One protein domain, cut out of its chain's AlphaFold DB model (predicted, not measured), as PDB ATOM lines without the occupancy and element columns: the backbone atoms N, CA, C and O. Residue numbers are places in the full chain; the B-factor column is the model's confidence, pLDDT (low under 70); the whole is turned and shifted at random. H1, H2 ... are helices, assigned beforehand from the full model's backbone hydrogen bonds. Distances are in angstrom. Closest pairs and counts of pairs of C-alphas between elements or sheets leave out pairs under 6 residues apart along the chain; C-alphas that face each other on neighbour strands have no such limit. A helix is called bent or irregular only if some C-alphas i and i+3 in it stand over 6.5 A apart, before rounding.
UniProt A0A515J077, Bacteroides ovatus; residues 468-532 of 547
ATOM      1  N   THR A 468      69.346  49.326  58.732       69.25
ATOM      2  CA  THR A 468      67.886  49.464  58.934       69.25
ATOM      3  C   THR A 468      67.130  48.119  59.004       69.25
ATOM      4  O   THR A 468      66.300  47.950  59.902       69.25
ATOM      5  N   PRO A 469      67.422  47.103  58.164       75.06
ATOM      6  CA  PRO A 469      66.812  45.777  58.308       75.06
ATOM      7  C   PRO A 469      67.286  45.033  59.566       75.06
ATOM      8  O   PRO A 469      66.487  44.387  60.244       75.06
ATOM      9  N   ALA A 470      68.573  45.159  59.905       77.75
ATOM     10  CA  ALA A 470      69.162  44.529  61.087       77.75
ATOM     11  C   ALA A 470      68.617  45.144  62.384       77.75
ATOM     12  O   ALA A 470      68.308  44.428  63.333       77.75
ATOM     13  N   TYR A 471      68.414  46.461  62.399       82.38
ATOM     14  CA  TYR A 471      67.793  47.178  63.501       82.38
ATOM     15  C   TYR A 471      66.326  46.785  63.677       82.38
ATOM     16  O   TYR A 471      65.902  46.523  64.798       82.38
ATOM     17  N   LYS A 472      65.563  46.638  62.585       80.50
ATOM     18  CA  LYS A 472      64.187  46.124  62.650       80.50
ATOM     19  C   LYS A 472      64.136  44.708  63.234       80.50
ATOM     20  O   LYS A 472      63.310  44.448  64.100       80.50
ATOM     21  N   ALA A 473      65.045  43.819  62.829       80.25
ATOM     22  CA  ALA A 473      65.153  42.480  63.410       80.25
ATOM     23  C   ALA A 473      65.534  42.518  64.903       80.25
ATOM     24  O   ALA A 473      64.957  41.788  65.709       80.25
ATOM     25  N   ALA A 474      66.454  43.406  65.286       83.25
ATOM     26  CA  ALA A 474      66.862  43.599  66.673       83.25
ATOM     27  C   ALA A 474      65.735  44.176  67.548       83.25
ATOM     28  O   ALA A 474      65.588  43.767  68.697       83.25
ATOM     29  N   LEU A 475      64.896  45.065  67.005       82.25
ATOM     30  CA  LEU A 475      63.691  45.563  67.677       82.25
ATOM     31  C   LEU A 475      62.648  44.457  67.875       82.25
ATOM     32  O   LEU A 475      62.068  44.365  68.954       82.25
ATOM     33  N   THR A 476      62.437  43.595  66.877       79.25
ATOM     34  CA  THR A 476      61.529  42.444  67.005       79.25
ATOM     35  C   THR A 476      62.028  41.446  68.053       79.25
ATOM     36  O   THR A 476      61.240  40.970  68.863       79.25
ATOM     37  N   ALA A 477      63.334  41.165  68.098       79.75
ATOM     38  CA  ALA A 477      63.919  40.318  69.140       79.75
ATOM     39  C   ALA A 477      63.757  40.936  70.541       79.75
ATOM     40  O   ALA A 477      63.442  40.236  71.505       79.75
ATOM     41  N   ALA A 478      63.903  42.256  70.640       81.50
ATOM     42  CA  ALA A 478      63.747  42.984  71.890       81.50
ATOM     43  C   ALA A 478      62.284  43.069  72.367       81.50
ATOM     44  O   ALA A 478      62.054  43.088  73.573       81.50
ATOM     45  N   LEU A 479      61.295  43.033  71.462       74.50
ATOM     46  CA  LEU A 479      59.879  42.856  71.827       74.50
ATOM     47  C   LEU A 479      59.625  41.503  72.503       74.50
ATOM     48  O   LEU A 479      58.801  41.419  73.408       74.50
ATOM     49  N   SER A 480      60.376  40.474  72.113       73.75
ATOM     50  CA  SER A 480      60.375  39.158  72.761       73.75
ATOM     51  C   SER A 480      61.311  39.079  73.979       73.75
ATOM     52  O   SER A 480      61.594  37.986  74.463       73.75
ATOM     53  N   GLY A 481      61.825  40.216  74.469       74.44
ATOM     54  CA  GLY A 481      62.676  40.305  75.662       74.44
ATOM     55  C   GLY A 481      64.173  40.055  75.432       74.44
ATOM     56  O   GLY A 481      64.944  40.047  76.392       74.44
ATOM     57  N   VAL A 482      64.621  39.877  74.183       81.62
ATOM     58  CA  VAL A 482      66.027  39.597  73.847       81.62
ATOM     59  C   VAL A 482      66.711  40.855  73.304       81.62
ATOM     60  O   VAL A 482      66.578  41.206  72.135       81.62
ATOM     61  N   PHE A 483      67.491  41.528  74.153       85.81
ATOM     62  CA  PHE A 483      68.131  42.817  73.829       85.81
ATOM     63  C   PHE A 483      69.551  42.702  73.257       85.81
ATOM     64  O   PHE A 483      70.104  43.689  72.768       85.81
ATOM     65  N   GLN A 484      70.141  41.506  73.297       82.81
ATOM     66  CA  GLN A 484      71.511  41.240  72.851       82.81
ATOM     67  C   GLN A 484      71.803  41.733  71.413       82.81
ATOM     68  O   GLN A 484      72.832  42.384  71.222       82.81
ATOM     69  N   PRO A 485      70.896  41.571  70.425       85.25
ATOM     70  CA  PRO A 485      71.118  42.087  69.071       85.25
ATOM     71  C   PRO A 485      71.234  43.620  68.993       85.25
ATOM     72  O   PRO A 485      72.004  44.140  68.190       85.25
ATOM     73  N   LEU A 486      70.517  44.371  69.842       83.44
ATOM     74  CA  LEU A 486      70.623  45.840  69.887       83.44
ATOM     75  C   LEU A 486      71.969  46.288  70.472       83.44
ATOM     76  O   LEU A 486      72.558  47.264  70.004       83.44
ATOM     77  N   VAL A 487      72.474  45.564  71.474       83.62
ATOM     78  CA  VAL A 487      73.788  45.820  72.083       83.62
ATOM     79  C   VAL A 487      74.913  45.527  71.090       83.62
ATOM     80  O   VAL A 487      75.873  46.292  70.997       83.62
ATOM     81  N   GLU A 488      74.785  44.453  70.312       80.12
ATOM     82  CA  GLU A 488      75.746  44.087  69.271       80.12
ATOM     83  C   GLU A 488      75.782  45.114  68.140       80.12
ATOM     84  O   GLU A 488      76.871  45.551  67.766       80.12
ATOM     85  N   LEU A 489      74.620  45.603  67.693       81.75
ATOM     86  CA  LEU A 489      74.543  46.705  66.730       81.75
ATOM     87  C   LEU A 489      75.268  47.957  67.241       81.75
ATOM     88  O   LEU A 489      76.075  48.537  66.512       81.75
ATOM     89  N   LYS A 490      75.061  48.345  68.507       80.69
ATOM     90  CA  LYS A 490      75.798  49.470  69.102       80.69
ATOM     91  C   LYS A 490      77.306  49.218  69.137       80.69
ATOM     92  O   LYS A 490      78.086  50.125  68.850       80.69
ATOM     93  N   ARG A 491      77.734  48.001  69.484       76.56
ATOM     94  CA  ARG A 491      79.159  47.628  69.528       76.56
ATOM     95  C   ARG A 491      79.807  47.677  68.144       76.56
ATOM     96  O   ARG A 491      80.984  48.004  68.042       76.56
ATOM     97  N   GLU A 492      79.042  47.406  67.091       76.81
ATOM     98  CA  GLU A 492      79.459  47.583  65.695       76.81
ATOM     99  C   GLU A 492      79.419  49.044  65.210       76.81
ATOM    100  O   GLU A 492      79.710  49.315  64.046       76.81
ATOM    101  N   GLY A 493      79.100  49.993  66.097       73.19
ATOM    102  CA  GLY A 493      79.095  51.429  65.817       73.19
ATOM    103  C   GLY A 493      77.792  51.952  65.213       73.19
ATOM    104  O   GLY A 493      77.724  53.130  64.851       73.19
ATOM    105  N   PHE A 494      76.749  51.123  65.110       78.19
ATOM    106  CA  PHE A 494      75.455  51.567  64.606       78.19
ATOM    107  C   PHE A 494      74.785  52.539  65.583       78.19
ATOM    108  O   PHE A 494      74.743  52.300  66.789       78.19
ATOM    109  N   HIS A 495      74.225  53.618  65.041       78.44
ATOM    110  CA  HIS A 495      73.378  54.558  65.765       78.44
ATOM    111  C   HIS A 495      72.066  54.718  64.982       78.44
ATOM    112  O   HIS A 495      72.130  55.033  63.791       78.44
ATOM    113  N   PRO A 496      70.893  54.504  65.610       75.88
ATOM    114  CA  PRO A 496      69.602  54.620  64.942       75.88
ATOM    115  C   PRO A 496      69.421  56.003  64.322       75.88
ATOM    116  O   PRO A 496      69.533  57.024  65.006       75.88
ATOM    117  N   SER A 497      69.118  56.045  63.026       74.31
ATOM    118  CA  SER A 497      68.749  57.287  62.358       74.31
ATOM    119  C   SER A 497      67.357  57.747  62.802       74.31
ATOM    120  O   SER A 497      66.562  56.983  63.350       74.31
ATOM    121  N   VAL A 498      67.002  58.998  62.506       68.44
ATOM    122  CA  VAL A 498      65.650  59.510  62.792       68.44
ATOM    123  C   VAL A 498      64.567  58.666  62.103       68.44
ATOM    124  O   VAL A 498      63.491  58.475  62.663       68.44
ATOM    125  N   SER A 499      64.858  58.117  60.919       66.50
ATOM    126  CA  SER A 499      63.952  57.205  60.211       66.50
ATOM    127  C   SER A 499      63.789  55.875  60.955       66.50
ATOM    128  O   SER A 499      62.669  55.393  61.099       66.50
ATOM    129  N   ASP A 500      64.874  55.323  61.504       73.88
ATOM    130  CA  ASP A 500      64.843  54.090  62.302       73.88
ATOM    131  C   ASP A 500      64.052  54.279  63.611       73.88
ATOM    132  O   ASP A 500      63.274  53.413  64.011       73.88
ATOM    133  N   LEU A 501      64.180  55.446  64.253       76.62
ATOM    134  CA  LEU A 501      63.409  55.809  65.449       76.62
ATOM    135  C   LEU A 501      61.914  56.000  65.158       76.62
ATOM    136  O   LEU A 501      61.068  55.748  66.020       76.62
ATOM    137  N   GLN A 502      61.572  56.434  63.945       70.44
ATOM    138  CA  GLN A 502      60.184  56.566  63.511       70.44
ATOM    139  C   GLN A 502      59.560  55.195  63.227       70.44
ATOM    140  O   GLN A 502      58.446  54.929  63.671       70.44
ATOM    141  N   ILE A 503      60.330  54.287  62.623       66.75
ATOM    142  CA  ILE A 503      59.961  52.875  62.472       66.75
ATOM    143  C   ILE A 503      59.768  52.215  63.847       66.75
ATOM    144  O   ILE A 503      58.815  51.467  64.048       66.75
ATOM    145  N   MET A 504      60.615  52.524  64.835       77.62
ATOM    146  CA  MET A 504      60.462  52.020  66.205       77.62
ATOM    147  C   MET A 504      59.138  52.466  66.850       77.62
ATOM    148  O   MET A 504      58.511  51.664  67.542       77.62
ATOM    149  N   LYS A 505      58.679  53.707  66.612       71.75
ATOM    150  CA  LYS A 505      57.369  54.176  67.106       71.75
ATOM    151  C   LYS A 505      56.204  53.352  66.557       71.75
ATOM    152  O   LYS A 505      55.238  53.142  67.284       71.75
ATOM    153  N   GLU A 506      56.296  52.905  65.309       66.31
ATOM    154  CA  GLU A 506      55.246  52.120  64.652       66.31
ATOM    155  C   GLU A 506      55.313  50.631  65.013       66.31
ATOM    156  O   GLU A 506      54.278  50.000  65.207       66.31
ATOM    157  N   ILE A 507      56.520  50.066  65.127       66.00
ATOM    158  CA  ILE A 507      56.724  48.617  65.274       66.00
ATOM    159  C   ILE A 507      56.820  48.179  66.737       66.00
ATOM    160  O   ILE A 507      56.326  47.112  67.089       66.00
ATOM    161  N   ALA A 508      57.489  48.957  67.589       70.06
ATOM    162  CA  ALA A 508      57.913  48.496  68.911       70.06
ATOM    163  C   ALA A 508      57.957  49.623  69.965       70.06
ATOM    164  O   ALA A 508      59.005  49.845  70.583       70.06
ATOM    165  N   PRO A 509      56.839  50.330  70.238       76.31
ATOM    166  CA  PRO A 509      56.830  51.439  71.195       76.31
ATOM    167  C   PRO A 509      57.206  51.003  72.620       76.31
ATOM    168  O   PRO A 509      57.780  51.792  73.365       76.31
ATOM    169  N   ALA A 510      56.952  49.742  72.988       76.88
ATOM    170  CA  ALA A 510      57.281  49.187  74.303       76.88
ATOM    171  C   ALA A 510      58.796  49.030  74.553       76.88
ATOM    172  O   ALA A 510      59.243  49.080  75.695       76.88
ATOM    173  N   VAL A 511      59.602  48.884  73.495       81.56
ATOM    174  CA  VAL A 511      61.066  48.673  73.579       81.56
ATOM    175  C   VAL A 511      61.825  50.003  73.644       81.56
ATOM    176  O   VAL A 511      63.033  50.054  73.875       81.56
ATOM    177  N   ARG A 512      61.108  51.114  73.486       81.69
ATOM    178  CA  ARG A 512      61.656  52.463  73.444       81.69
ATOM    179  C   ARG A 512      62.621  52.796  74.599       81.69
ATOM    180  O   ARG A 512      63.719  53.256  74.290       81.69
ATOM    181  N   PRO A 513      62.306  52.533  75.885       79.62
ATOM    182  CA  PRO A 513      63.230  52.844  76.981       79.62
ATOM    183  C   PRO A 513      64.549  52.065  76.884       79.62
ATOM    184  O   PRO A 513      65.617  52.583  77.217       79.62
ATOM    185  N   ALA A 514      64.496  50.826  76.382       79.31
ATOM    186  CA  ALA A 514      65.680  50.000  76.185       79.31
ATOM    187  C   ALA A 514      66.555  50.538  75.044       79.31
ATOM    188  O   ALA A 514      67.772  50.580  75.185       79.31
ATOM    189  N   VAL A 515      65.961  51.019  73.947       81.19
ATOM    190  CA  VAL A 515      66.700  51.673  72.852       81.19
ATOM    191  C   VAL A 515      67.340  52.983  73.318       81.19
ATOM    192  O   VAL A 515      68.516  53.208  73.035       81.19
ATOM    193  N   GLU A 516      66.606  53.820  74.060       82.06
ATOM    194  CA  GLU A 516      67.121  55.070  74.649       82.06
ATOM    195  C   GLU A 516      68.317  54.798  75.565       82.06
ATOM    196  O   GLU A 516      69.337  55.479  75.476       82.06
ATOM    197  N   THR A 517      68.228  53.743  76.377       82.25
ATOM    198  CA  THR A 517      69.295  53.336  77.297       82.25
ATOM    199  C   THR A 517      70.495  52.748  76.557       82.25
ATOM    200  O   THR A 517      71.634  53.151  76.799       82.25
ATOM    201  N   ILE A 518      70.257  51.808  75.637       81.25
ATOM    202  CA  ILE A 518      71.318  51.115  74.905       81.25
ATOM    203  C   ILE A 518      72.068  52.121  74.052       81.25
ATOM    204  O   ILE A 518      73.272  52.240  74.229       81.25
ATOM    205  N   PHE A 519      71.401  52.901  73.201       80.94
ATOM    206  CA  PHE A 519      72.066  53.851  72.301       80.94
ATOM    207  C   PHE A 519      72.365  55.216  72.938       80.94
ATOM    208  O   PHE A 519      73.020  56.030  72.298       80.94
ATOM    209  N   GLN A 520      71.969  55.440  74.199       79.25
ATOM    210  CA  GLN A 520      72.148  56.704  74.931       79.25
ATOM    211  C   GLN A 520      71.526  57.906  74.195       79.25
ATOM    212  O   GLN A 520      72.149  58.949  74.017       79.25
ATOM    213  N   LEU A 521      70.276  57.747  73.751       77.56
ATOM    214  CA  LEU A 521      69.525  58.744  72.982       77.56
ATOM    215  C   LEU A 521      68.299  59.226  73.767       77.56
ATOM    216  O   LEU A 521      67.657  58.439  74.456       77.56
ATOM    217  N   LYS A 522      67.915  60.498  73.601       73.12
ATOM    218  CA  LYS A 522      66.615  61.033  74.057       73.12
ATOM    219  C   LYS A 522      65.682  61.177  72.852       73.12
ATOM    220  O   LYS A 522      65.762  62.158  72.110       73.12
ATOM    221  N   ILE A 523      64.819  60.183  72.625       66.25
ATOM    222  CA  ILE A 523      64.051  60.058  71.372       66.25
ATOM    223  C   ILE A 523      62.974  61.152  71.231       66.25
ATOM    224  O   ILE A 523      62.746  61.619  70.116       66.25
ATOM    225  N   ASP A 524      62.361  61.630  72.323       65.44
ATOM    226  CA  ASP A 524      61.365  62.721  72.252       65.44
ATOM    227  C   ASP A 524      61.982  64.041  71.796       65.44
ATOM    228  O   ASP A 524      61.389  64.763  70.997       65.44
ATOM    229  N   THR A 525      63.203  64.330  72.247       58.03
ATOM    230  CA  THR A 525      63.943  65.514  71.820       58.03
ATOM    231  C   THR A 525      64.229  65.419  70.322       58.03
ATOM    232  O   THR A 525      63.853  66.316  69.576       58.03
ATOM    233  N   LEU A 526      64.756  64.286  69.850       56.78
ATOM    234  CA  LEU A 526      65.160  64.077  68.452       56.78
ATOM    235  C   LEU A 526      63.994  64.028  67.450       56.78
ATOM    236  O   LEU A 526      64.128  64.520  66.330       56.78
ATOM    237  N   LEU A 527      62.844  63.464  67.829       55.62
ATOM    238  CA  LEU A 527      61.666  63.405  66.954       55.62
ATOM    239  C   LEU A 527      60.892  64.731  66.913       55.62
ATOM    240  O   LEU A 527      60.228  65.003  65.913       55.62
ATOM    241  N   SER A 528      61.006  65.572  67.950       52.72
ATOM    242  CA  SER A 528      60.408  66.915  67.951       52.72
ATOM    243  C   SER A 528      61.078  67.861  66.941       52.72
ATOM    244  O   SER A 528      60.376  68.606  66.256       52.72
ATOM    245  N   PHE A 529      62.398  67.745  66.743       45.94
ATOM    246  CA  PHE A 529      63.172  68.589  65.819       45.94
ATOM    247  C   PHE A 529      62.760  68.436  64.345       45.94
ATOM    248  O   PHE A 529      62.773  69.410  63.599       45.94
ATOM    249  N   LYS A 530      62.292  67.257  63.909       45.41
ATOM    250  CA  LYS A 530      61.851  67.058  62.514       45.41
ATOM    251  C   LYS A 530      60.446  67.574  62.204       45.41
ATOM    252  O   LYS A 530      60.116  67.723  61.033       45.41
ATOM    253  N   SER A 531      59.629  67.859  63.220       41.06
ATOM    254  CA  SER A 531      58.358  68.560  62.993       41.06
ATOM    255  C   SER A 531      58.555  70.054  62.700       41.06
ATOM    256  O   SER A 531      57.606  70.711  62.281       41.06
ATOM    257  N   ALA A 532      59.782  70.570  62.879       40.47
ATOM    258  CA  ALA A 532      60.102  71.991  62.796       40.47
ATOM    259  C   ALA A 532      61.098  72.395  61.688       40.47
ATOM    260  O   ALA A 532      61.227  73.590  61.450       40.47
TER     261      ALA A 532
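Overview. This is residues 468 to 532 of the 547 residues of a protein of Bacteroides ovatus (UniProt A0A515J077). Four short helices, H1 to H4, pack at crossed angles into one body, with H1 touching the other three. H5 packs on H3 and, with the last residues, lengthens the body at one end. The printed part has 65 residues with five named helices, in order H1 to H5, and no named strand; the class is all helix. The whole is compact, with a radius of gyration of the C-alphas of 11.0 A, and spans 34 by 22 by 20 A, only just elongated.

Along the chain. H1, the longest helix, covers residues 468 to 479 and measures 16.6 A, beginning at C-alpha 468 (67.886, 49.464, 58.934). H2 covers residues 484 to 491, 10.5 A; H3 residues 498 to 507, 14.3 A. H4, residues 509 to 519, 15.5 A, is irregular: C-alphas 510 and 513 are 7.5 A apart. H5, residues 523 to 529, 10.2 A, ends at C-alpha 529 (63.172, 68.589, 65.819).

Arrangement. The hub, H1, forms a helical hairpin with H2, a steep tilt of 41 degrees, their closest C-alphas being those of Ala 474 and Pro 485, 5.1 A apart. H1 touches H3 at Thr 468 and Asp 500, closest C-alphas 6.5 A apart. Residues 475 to 479 alone of H1 touch H4, closest C-alphas Leu 479 and Val 511, 6.2 A. H2 touches H4, closest C-alphas Val 487 and Ile 518, 6.5 A. H3 touches H5, closest C-alphas Val 498 and Leu 527, 7.0 A. H5 is apart from H1 and H2. Every O i to N i+4 pair is within hydrogen-bond range in H1, H2, H3 and H5; in H4, 5 of 7 are.

Size, cuts and confidence. The C-alphas farthest apart, Val 482 and Ala 532, are 34.7 A apart. The printed part has no cut and no long link. Mean pLDDT of the printed part is 73.7; among the residues under 70 are 523 to 532.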